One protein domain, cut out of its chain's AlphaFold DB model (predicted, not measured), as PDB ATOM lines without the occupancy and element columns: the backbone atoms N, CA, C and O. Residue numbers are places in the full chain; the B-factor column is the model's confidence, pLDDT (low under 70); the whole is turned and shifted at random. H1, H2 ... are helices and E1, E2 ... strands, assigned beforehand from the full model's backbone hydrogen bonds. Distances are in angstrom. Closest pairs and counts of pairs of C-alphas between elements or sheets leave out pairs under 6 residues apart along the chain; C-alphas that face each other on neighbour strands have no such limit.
ATOM      1  N   ASN A   2       8.610  36.710   9.826       75.56
ATOM      2  CA  ASN A   2       9.945  36.816   9.212       75.56
ATOM      3  C   ASN A   2      10.967  35.744   9.634       75.56
ATOM      4  O   ASN A   2      11.956  35.580   8.939       75.56
ATOM      5  N   VAL A   3      10.756  35.012  10.734       84.62
ATOM      6  CA  VAL A   3      11.645  33.915  11.164       84.62
ATOM      7  C   VAL A   3      11.367  32.579  10.462       84.62
ATOM      8  O   VAL A   3      12.245  31.717  10.437       84.62
ATOM      9  N   ASP A   4      10.175  32.410   9.879       85.38
ATOM     10  CA  ASP A   4       9.750  31.161   9.236       85.38
ATOM     11  C   ASP A   4      10.628  30.824   8.007       85.38
ATOM     12  O   ASP A   4      11.092  29.685   7.920       85.38
ATOM     13  N   PRO A   5      10.981  31.784   7.118       87.19
ATOM     14  CA  PRO A   5      11.917  31.539   6.013       87.19
ATOM     15  C   PRO A   5      13.329  31.118   6.445       87.19
ATOM     16  O   PRO A   5      14.057  30.524   5.654       87.19
ATOM     17  N   PHE A   6      13.723  31.408   7.688       88.94
ATOM     18  CA  PHE A   6      15.027  31.025   8.240       88.94
ATOM     19  C   PHE A   6      14.983  29.694   9.006       88.94
ATOM     20  O   PHE A   6      15.992  29.284   9.576       88.94
ATOM     21  N   GLY A   7      13.825  29.024   9.062       89.69
ATOM     22  CA  GLY A   7      13.665  27.740   9.749       89.69
ATOM     23  C   GLY A   7      13.817  27.819  11.273       89.69
ATOM     24  O   GLY A   7      14.084  26.804  11.914       89.69
ATOM     25  N   ILE A   8      13.669  29.007  11.869       89.00
ATOM     26  CA  ILE A   8      13.854  29.204  13.311       89.00
ATOM     27  C   ILE A   8      12.558  28.831  14.052       89.00
ATOM     28  O   ILE A   8      11.515  29.453  13.819       89.00
ATOM     29  N   PRO A   9      12.592  27.865  14.992       87.56
ATOM     30  CA  PRO A   9      11.410  27.470  15.748       87.56
ATOM     31  C   PRO A   9      10.819  28.616  16.575       87.56
ATOM     32  O   PRO A   9      11.520  29.343  17.280       87.56
ATOM     33  N   ARG A  10       9.489  28.727  16.554       85.56
ATOM     34  CA  ARG A  10       8.716  29.751  17.282       85.56
ATOM     35  C   ARG A  10       8.242  29.300  18.663       85.56
ATOM     36  O   ARG A  10       7.417  29.970  19.286       85.56
ATOM     37  N   ASP A  11       8.708  28.156  19.146       89.38
ATOM     38  CA  ASP A  11       8.253  27.576  20.402       89.38
ATOM     39  C   ASP A  11       8.826  28.330  21.612       89.38
ATOM     40  O   ASP A  11       9.965  28.795  21.614       89.38
ATOM     41  N   ARG A  12       8.024  28.442  22.678       91.00
ATOM     42  CA  ARG A  12       8.477  28.909  24.003       91.00
ATOM     43  C   ARG A  12       9.201  30.274  24.000       91.00
ATOM     44  O   ARG A  12      10.029  30.516  24.873       91.00
ATOM     45  N   ARG A  13       8.852  31.197  23.089       89.81
ATOM     46  CA  ARG A  13       9.527  32.506  22.874       89.81
ATOM     47  C   ARG A  13       9.798  33.309  24.150       89.81
ATOM     48  O   ARG A  13      10.914  33.756  24.362       89.81
ATOM     49  N   ILE A  14       8.795  33.427  25.022       91.56
ATOM     50  CA  ILE A  14       8.904  34.133  26.311       91.56
ATOM     51  C   ILE A  14      10.009  33.523  27.179       91.56
ATOM     52  O   ILE A  14      10.810  34.236  27.773       91.56
ATOM     53  N   ARG A  15      10.086  32.189  27.219       93.69
ATOM     54  CA  ARG A  15      11.124  31.487  27.969       93.69
ATOM     55  C   ARG A  15      12.483  31.622  27.296       93.69
ATOM     56  O   ARG A  15      13.443  31.882  27.999       93.69
ATOM     57  N   ARG A  16      12.553  31.488  25.967       93.94
ATOM     58  CA  ARG A  16      13.794  31.700  25.207       93.94
ATOM     59  C   ARG A  16      14.386  33.077  25.513       93.94
ATOM     60  O   ARG A  16      15.529  33.139  25.928       93.94
ATOM     61  N   MET A  17      13.581  34.138  25.418       93.56
ATOM     62  CA  MET A  17      14.002  35.509  25.726       93.56
ATOM     63  C   MET A  17      14.527  35.636  27.160       93.56
ATOM     64  O   MET A  17      15.629  36.128  27.362       93.56
ATOM     65  N   ARG A  18      13.773  35.132  28.144       95.19
ATOM     66  CA  ARG A  18      14.189  35.135  29.551       95.19
ATOM     67  C   ARG A  18      15.536  34.437  29.767       95.19
ATOM     68  O   ARG A  18      16.441  35.038  30.330       95.19
ATOM     69  N   GLU A  19      15.657  33.186  29.317       96.88
ATOM     70  CA  GLU A  19      16.885  32.399  29.503       96.88
ATOM     71  C   GLU A  19      18.069  33.054  28.768       96.88
ATOM     72  O   GLU A  19      19.173  33.084  29.296       96.88
ATOM     73  N   THR A  20      17.845  33.666  27.597       95.88
ATOM     74  CA  THR A  20      18.879  34.435  26.891       95.88
ATOM     75  C   THR A  20      19.368  35.639  27.699       95.88
ATOM     76  O   THR A  20      20.577  35.826  27.793       95.88
ATOM     77  N   VAL A  21      18.480  36.440  28.299       96.00
ATOM     78  CA  VAL A  21      18.898  37.604  29.106       96.00
ATOM     79  C   VAL A  21      19.680  37.171  30.347       96.00
ATOM     80  O   VAL A  21      20.715  37.763  30.645       96.00
ATOM     81  N   GLU A  22      19.231  36.116  31.033       95.69
ATOM     82  CA  GLU A  22      19.947  35.528  32.175       95.69
ATOM     83  C   GLU A  22      21.363  35.087  31.770       95.69
ATOM     84  O   GLU A  22      22.340  35.514  32.382       95.69
ATOM     85  N   ILE A  23      21.482  34.308  30.689       97.00
ATOM     86  CA  ILE A  23      22.769  33.816  30.178       97.00
ATOM     87  C   ILE A  23      23.691  34.972  29.779       97.00
ATOM     88  O   ILE A  23      24.868  34.943  30.122       97.00
ATOM     89  N   LEU A  24      23.185  35.990  29.074       95.75
ATOM     90  CA  LEU A  24      23.997  37.143  28.673       95.75
ATOM     91  C   LEU A  24      24.540  37.889  29.894       95.75
ATOM     92  O   LEU A  24      25.744  38.127  29.962       95.75
ATOM     93  N   LYS A  25      23.687  38.191  30.885       93.69
ATOM     94  CA  LYS A  25      24.112  38.864  32.124       93.69
ATOM     95  C   LYS A  25      25.146  38.032  32.894       93.69
ATOM     96  O   LYS A  25      26.108  38.602  33.398       93.69
ATOM     97  N   MET A  26      25.006  36.704  32.917       95.06
ATOM     98  CA  MET A  26      25.992  35.800  33.520       95.06
ATOM     99  C   MET A  26      27.321  35.783  32.752       95.06
ATOM    100  O   MET A  26      28.373  35.967  33.355       95.06
ATOM    101  N   LEU A  27      27.302  35.615  31.425       95.56
ATOM    102  CA  LEU A  27      28.523  35.565  30.607       95.56
ATOM    103  C   LEU A  27      29.287  36.894  30.619       95.56
ATOM    104  O   LEU A  27      30.516  36.902  30.580       95.56
ATOM    105  N   TRP A  28      28.584  38.023  30.704       95.50
ATOM    106  CA  TRP A  28      29.198  39.351  30.755       95.50
ATOM    107  C   TRP A  28      29.981  39.641  32.040       95.50
ATOM    108  O   TRP A  28      30.759  40.595  32.053       95.50
ATOM    109  N   THR A  29      29.849  38.809  33.078       92.56
ATOM    110  CA  THR A  29      30.730  38.858  34.260       92.56
ATOM    111  C   THR A  29      32.165  38.425  33.938       92.56
ATOM    112  O   THR A  29      33.099  38.832  34.623       92.56
ATOM    113  N   GLY A  30      32.351  37.629  32.877       92.81
ATOM    114  CA  GLY A  30      33.618  36.988  32.524       92.81
ATOM    115  C   GLY A  30      33.933  35.720  33.314       92.81
ATOM    116  O   GLY A  30      34.983  35.117  33.095       92.81
ATOM    117  N   GLU A  31      33.038  35.289  34.202       94.06
ATOM    118  CA  GLU A  31      33.171  34.025  34.916       94.06
ATOM    119  C   GLU A  31      32.887  32.820  34.005       94.06
ATOM    120  O   GLU A  31      32.212  32.913  32.976       94.06
ATOM    121  N   ILE A  32      33.409  31.656  34.405       97.56
ATOM    122  CA  ILE A  32      33.012  30.372  33.825       97.56
ATOM    123  C   ILE A  32      31.694  29.967  34.478       97.56
ATOM    124  O   ILE A  32      31.645  29.794  35.694       97.56
ATOM    125  N   ILE A  33      30.653  29.773  33.673       97.56
ATOM    126  CA  ILE A  33      29.302  29.507  34.161       97.56
ATOM    127  C   ILE A  33      28.783  28.135  33.732       97.56
ATOM    128  O   ILE A  33      29.071  27.640  32.640       97.56
ATOM    129  N   ASP A  34      27.938  27.557  34.576       98.12
ATOM    130  CA  ASP A  34      27.015  26.489  34.209       98.12
ATOM    131  C   ASP A  34      25.594  27.076  34.166       98.12
ATOM    132  O   ASP A  34      25.225  27.907  34.999       98.12
ATOM    133  N   TYR A  35      24.783  26.669  33.187       98.19
ATOM    134  CA  TYR A  35      23.391  27.110  33.062       98.19
ATOM    135  C   TYR A  35      22.497  25.926  32.710       98.19
ATOM    136  O   TYR A  35      22.693  25.274  31.688       98.19
ATOM    137  N   HIS A  36      21.480  25.663  33.528       97.69
ATOM    138  CA  HIS A  36      20.578  24.521  33.365       97.69
ATOM    139  C   HIS A  36      19.126  24.987  33.196       97.69
ATOM    140  O   HIS A  36      18.280  24.839  34.083       97.69
ATOM    141  N   GLY A  37      18.838  25.581  32.039       96.50
ATOM    142  CA  GLY A  37      17.507  26.033  31.645       96.50
ATOM    143  C   GLY A  37      16.642  24.930  31.036       96.50
ATOM    144  O   GLY A  37      17.008  23.755  30.971       96.50
ATOM    145  N   LYS A  38      15.441  25.303  30.574       95.88
ATOM    146  CA  LYS A  38      14.573  24.386  29.808       95.88
ATOM    147  C   LYS A  38      14.794  24.494  28.304       95.88
ATOM    148  O   LYS A  38      14.353  23.602  27.581       95.88
ATOM    149  N   ILE A  39      15.383  25.593  27.839       95.62
ATOM    150  CA  ILE A  39      15.761  25.792  26.440       95.62
ATOM    151  C   ILE A  39      17.258  25.572  26.287       95.62
ATOM    152  O   ILE A  39      17.669  24.794  25.431       95.62
ATOM    153  N   PHE A  40      18.053  26.265  27.099       96.56
ATOM    154  CA  PHE A  40      19.505  26.231  27.000       96.56
ATOM    155  C   PHE A  40      20.098  25.423  28.147       96.56
ATOM    156  O   PHE A  40      19.683  25.555  29.297       96.56
ATOM    157  N   ASN A  41      21.087  24.600  27.821       97.62
ATOM    158  CA  ASN A  41      21.910  23.905  28.794       97.62
ATOM    159  C   ASN A  41      23.372  24.134  28.414       97.62
ATOM    160  O   ASN A  41      23.755  23.886  27.270       97.62
ATOM    161  N   MET A  42      24.153  24.669  29.340       97.69
ATOM    162  CA  MET A  42      25.551  25.024  29.146       97.69
ATOM    163  C   MET A  42      26.353  24.486  30.320       97.69
ATOM    164  O   MET A  42      25.909  24.583  31.464       97.69
ATOM    165  N   SER A  43      27.538  23.958  30.031       97.94
ATOM    166  CA  SER A  43      28.498  23.598  31.064       97.94
ATOM    167  C   SER A  43      29.834  24.263  30.804       97.94
ATOM    168  O   SER A  43      30.330  24.234  29.675       97.94
ATOM    169  N   ARG A  44      30.395  24.864  31.857       97.56
ATOM    170  CA  ARG A  44      31.673  25.583  31.846       97.56
ATOM    171  C   ARG A  44      31.800  26.576  30.681       97.56
ATOM    172  O   ARG A  44      32.862  26.688  30.067       97.56
ATOM    173  N   ALA A  45      30.715  27.275  30.362       97.75
ATOM    174  CA  ALA A  45      30.681  28.266  29.297       97.75
ATOM    175  C   ALA A  45      31.337  29.574  29.750       97.75
ATOM    176  O   ALA A  45      31.209  29.975  30.902       97.75
ATOM    177  N   PHE A  46      32.033  30.245  28.837       96.56
ATOM    178  CA  PHE A  46      32.647  31.550  29.073       96.56
ATOM    179  C   PHE A  46      32.790  32.307  27.749       96.56
ATOM    180  O   PHE A  46      32.759  31.707  26.671       96.56
ATOM    181  N   ILE A  47      32.972  33.625  27.828       95.31
ATOM    182  CA  ILE A  47      33.305  34.479  26.683       95.31
ATOM    183  C   ILE A  47      34.616  35.214  26.956       95.31
ATOM    184  O   ILE A  47      34.932  35.540  28.095       95.31
ATOM    185  N   GLN A  48      35.391  35.473  25.904       93.12
ATOM    186  CA  GLN A  48      36.677  36.177  26.017       93.12
ATOM    187  C   GLN A  48      36.530  37.693  25.841       93.12
ATOM    188  O   GLN A  48      37.342  38.464  26.345       93.12
ATOM    189  N   VAL A  49      35.492  38.121  25.117       92.50
ATOM    190  CA  VAL A  49      35.212  39.533  24.852       92.50
ATOM    191  C   VAL A  49      34.148  40.001  25.829       92.50
ATOM    192  O   VAL A  49      32.979  39.640  25.702       92.50
ATOM    193  N   LEU A  50      34.565  40.791  26.815       93.94
ATOM    194  CA  LEU A  50      33.667  41.346  27.821       93.94
ATOM    195  C   LEU A  50      33.123  42.708  27.384       93.94
ATOM    196  O   LEU A  50      33.816  43.449  26.680       93.94
ATOM    197  N   PRO A  51      31.920  43.086  27.846       93.94
ATOM    198  CA  PRO A  51      31.436  44.441  27.676       93.94
ATOM    199  C   PRO A  51      32.394  45.480  28.256       93.94
ATOM    200  O   PRO A  51      32.879  45.359  29.390       93.94
ATOM    201  N   PHE A  52      32.605  46.538  27.472       94.50
ATOM    202  CA  PHE A  52      33.303  47.734  27.931       94.50
ATOM    203  C   PHE A  52      32.509  48.440  29.041       94.50
ATOM    204  O   PHE A  52      33.073  48.810  30.069       94.50
ATOM    205  N   GLN A  53      31.190  48.570  28.862       92.38
ATOM    206  CA  GLN A  53      30.289  49.179  29.839       92.38
ATOM    207  C   GLN A  53      30.160  48.325  31.109       92.38
ATOM    208  O   GLN A  53      30.053  47.100  31.035       92.38
ATOM    209  N   LYS A  54      30.152  48.988  32.273       87.38
ATOM    210  CA  LYS A  54      29.992  48.376  33.602       87.38
ATOM    211  C   LYS A  54      28.684  48.828  34.275       87.38
ATOM    212  O   LYS A  54      28.252  49.948  34.014       87.38
ATOM    213  N   PRO A  55      28.081  48.000  35.154       86.50
ATOM    214  CA  PRO A  55      28.463  46.611  35.433       86.50
ATOM    215  C   PRO A  55      28.138  45.655  34.271       86.50
ATOM    216  O   PRO A  55      28.788  44.622  34.145       86.50
ATOM    217  N   SER A  56      27.208  46.023  33.384       89.81
ATOM    218  CA  SER A  56      26.831  45.256  32.191       89.81
ATOM    219  C   SER A  56      26.325  46.165  31.066       89.81
ATOM    220  O   SER A  56      26.086  47.354  31.280       89.81
ATOM    221  N   VAL A  57      26.116  45.601  29.871       94.56
ATOM    222  CA  VAL A  57      25.345  46.271  28.809       94.56
ATOM    223  C   VAL A  57      23.871  46.338  29.239       94.56
ATOM    224  O   VAL A  57      23.343  45.304  29.657       94.56
ATOM    225  N   PRO A  58      23.198  47.501  29.149       95.56
ATOM    226  CA  PRO A  58      21.768  47.605  29.409       95.56
ATOM    227  C   PRO A  58      20.959  46.764  28.420       95.56
ATOM    228  O   PRO A  58      21.200  46.798  27.212       95.56
TER     229      PRO A  58
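Overview. This is residues 2 to 58 of the 236 residues of a protein of Candidatus Bathyarchaeota archaeon B26-2 (UniProt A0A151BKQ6). One helix, H1, has a small two-stranded hairpin, E1 and E2, folded back alongside its second half, with a free arm, residues 2 to 10, before the helix and a long tail, residues 46 to 58, after the hairpin, at opposite ends of a loose whole. Residues 2 to 10 stick out as the arm before H1, and residues 46 to 58, with no named element, make the tail that runs on from E2 past the end of H1. The printed part has 57 residues, with one named helix and two named strands in the order H1, E1, E2; the sheet has the order E1 - E2 and is antiparallel. The class is mixed, helices and strands, though under half of the residues are in named elements. The whole is loose, with a radius of gyration of the C-alphas of 13.4 A, and only just elongated, with spans of 35 by 23 by 18 A.

Arrangement. Residues 2 to 10 stand free: no C-alpha 8 or more residues away along the chain is within 10 A of theirs. H1, residues 13 to 27, follows, and every O i to N i+4 pair inside it is within hydrogen-bond range. A tight link of 5 residues joins H1 to E1, residues 33 to 36. Their closest C-alphas are those of Leu 27 and Ile 33, 7.1 A apart, one of 3 pairs within 8 A. A tight link of 4 residues joins E1 to E2, residues 41 to 45, and the two form a hairpin. These strands are antiparallel, with 169 degrees between their N-to-C directions. The C-alphas of Asp 34 and Ser 43 face each other at 4.5 A. Within hydrogen-bond range are N 35 and O 42, 2.9 A apart, and N 42 and O 35, 2.8 A apart. H1 and E2 have one pair of C-alphas within 8 A, those of Leu 27 and Ala 45, 7.7 A apart. Residues 19 to 27 of H1 make the pairs of C-alphas within 10 A of the sheet, 11 with E1 and 5 with E2.

Along the chain. H1 runs from C-alpha 13 at (9.527, 32.506, 22.874) to C-alpha 27 at (28.523, 35.565, 30.607), a length of 20.7 A. E1, Ile 33 to His 36, is 10.1 A long and begins at (29.302, 29.507, 34.161). E2, Asn 41 to Ala 45, is 9.8 A long and ends at (30.681, 28.266, 29.297).

Size, cuts and confidence. The two C-alphas farthest apart are those of Pro 5 and Lys 54, at 37.0 A. Without residues 2 to 10, the body of 48 residues spans 33 by 24 by 12 A. The C-alphas of residues 46 to 58 lie 11 to 18 A from the mean of all C-alphas. The printed part has no cut, and neither link between named elements is long. The mean pLDDT of the printed part is 93.3, and no printed residue is under 70.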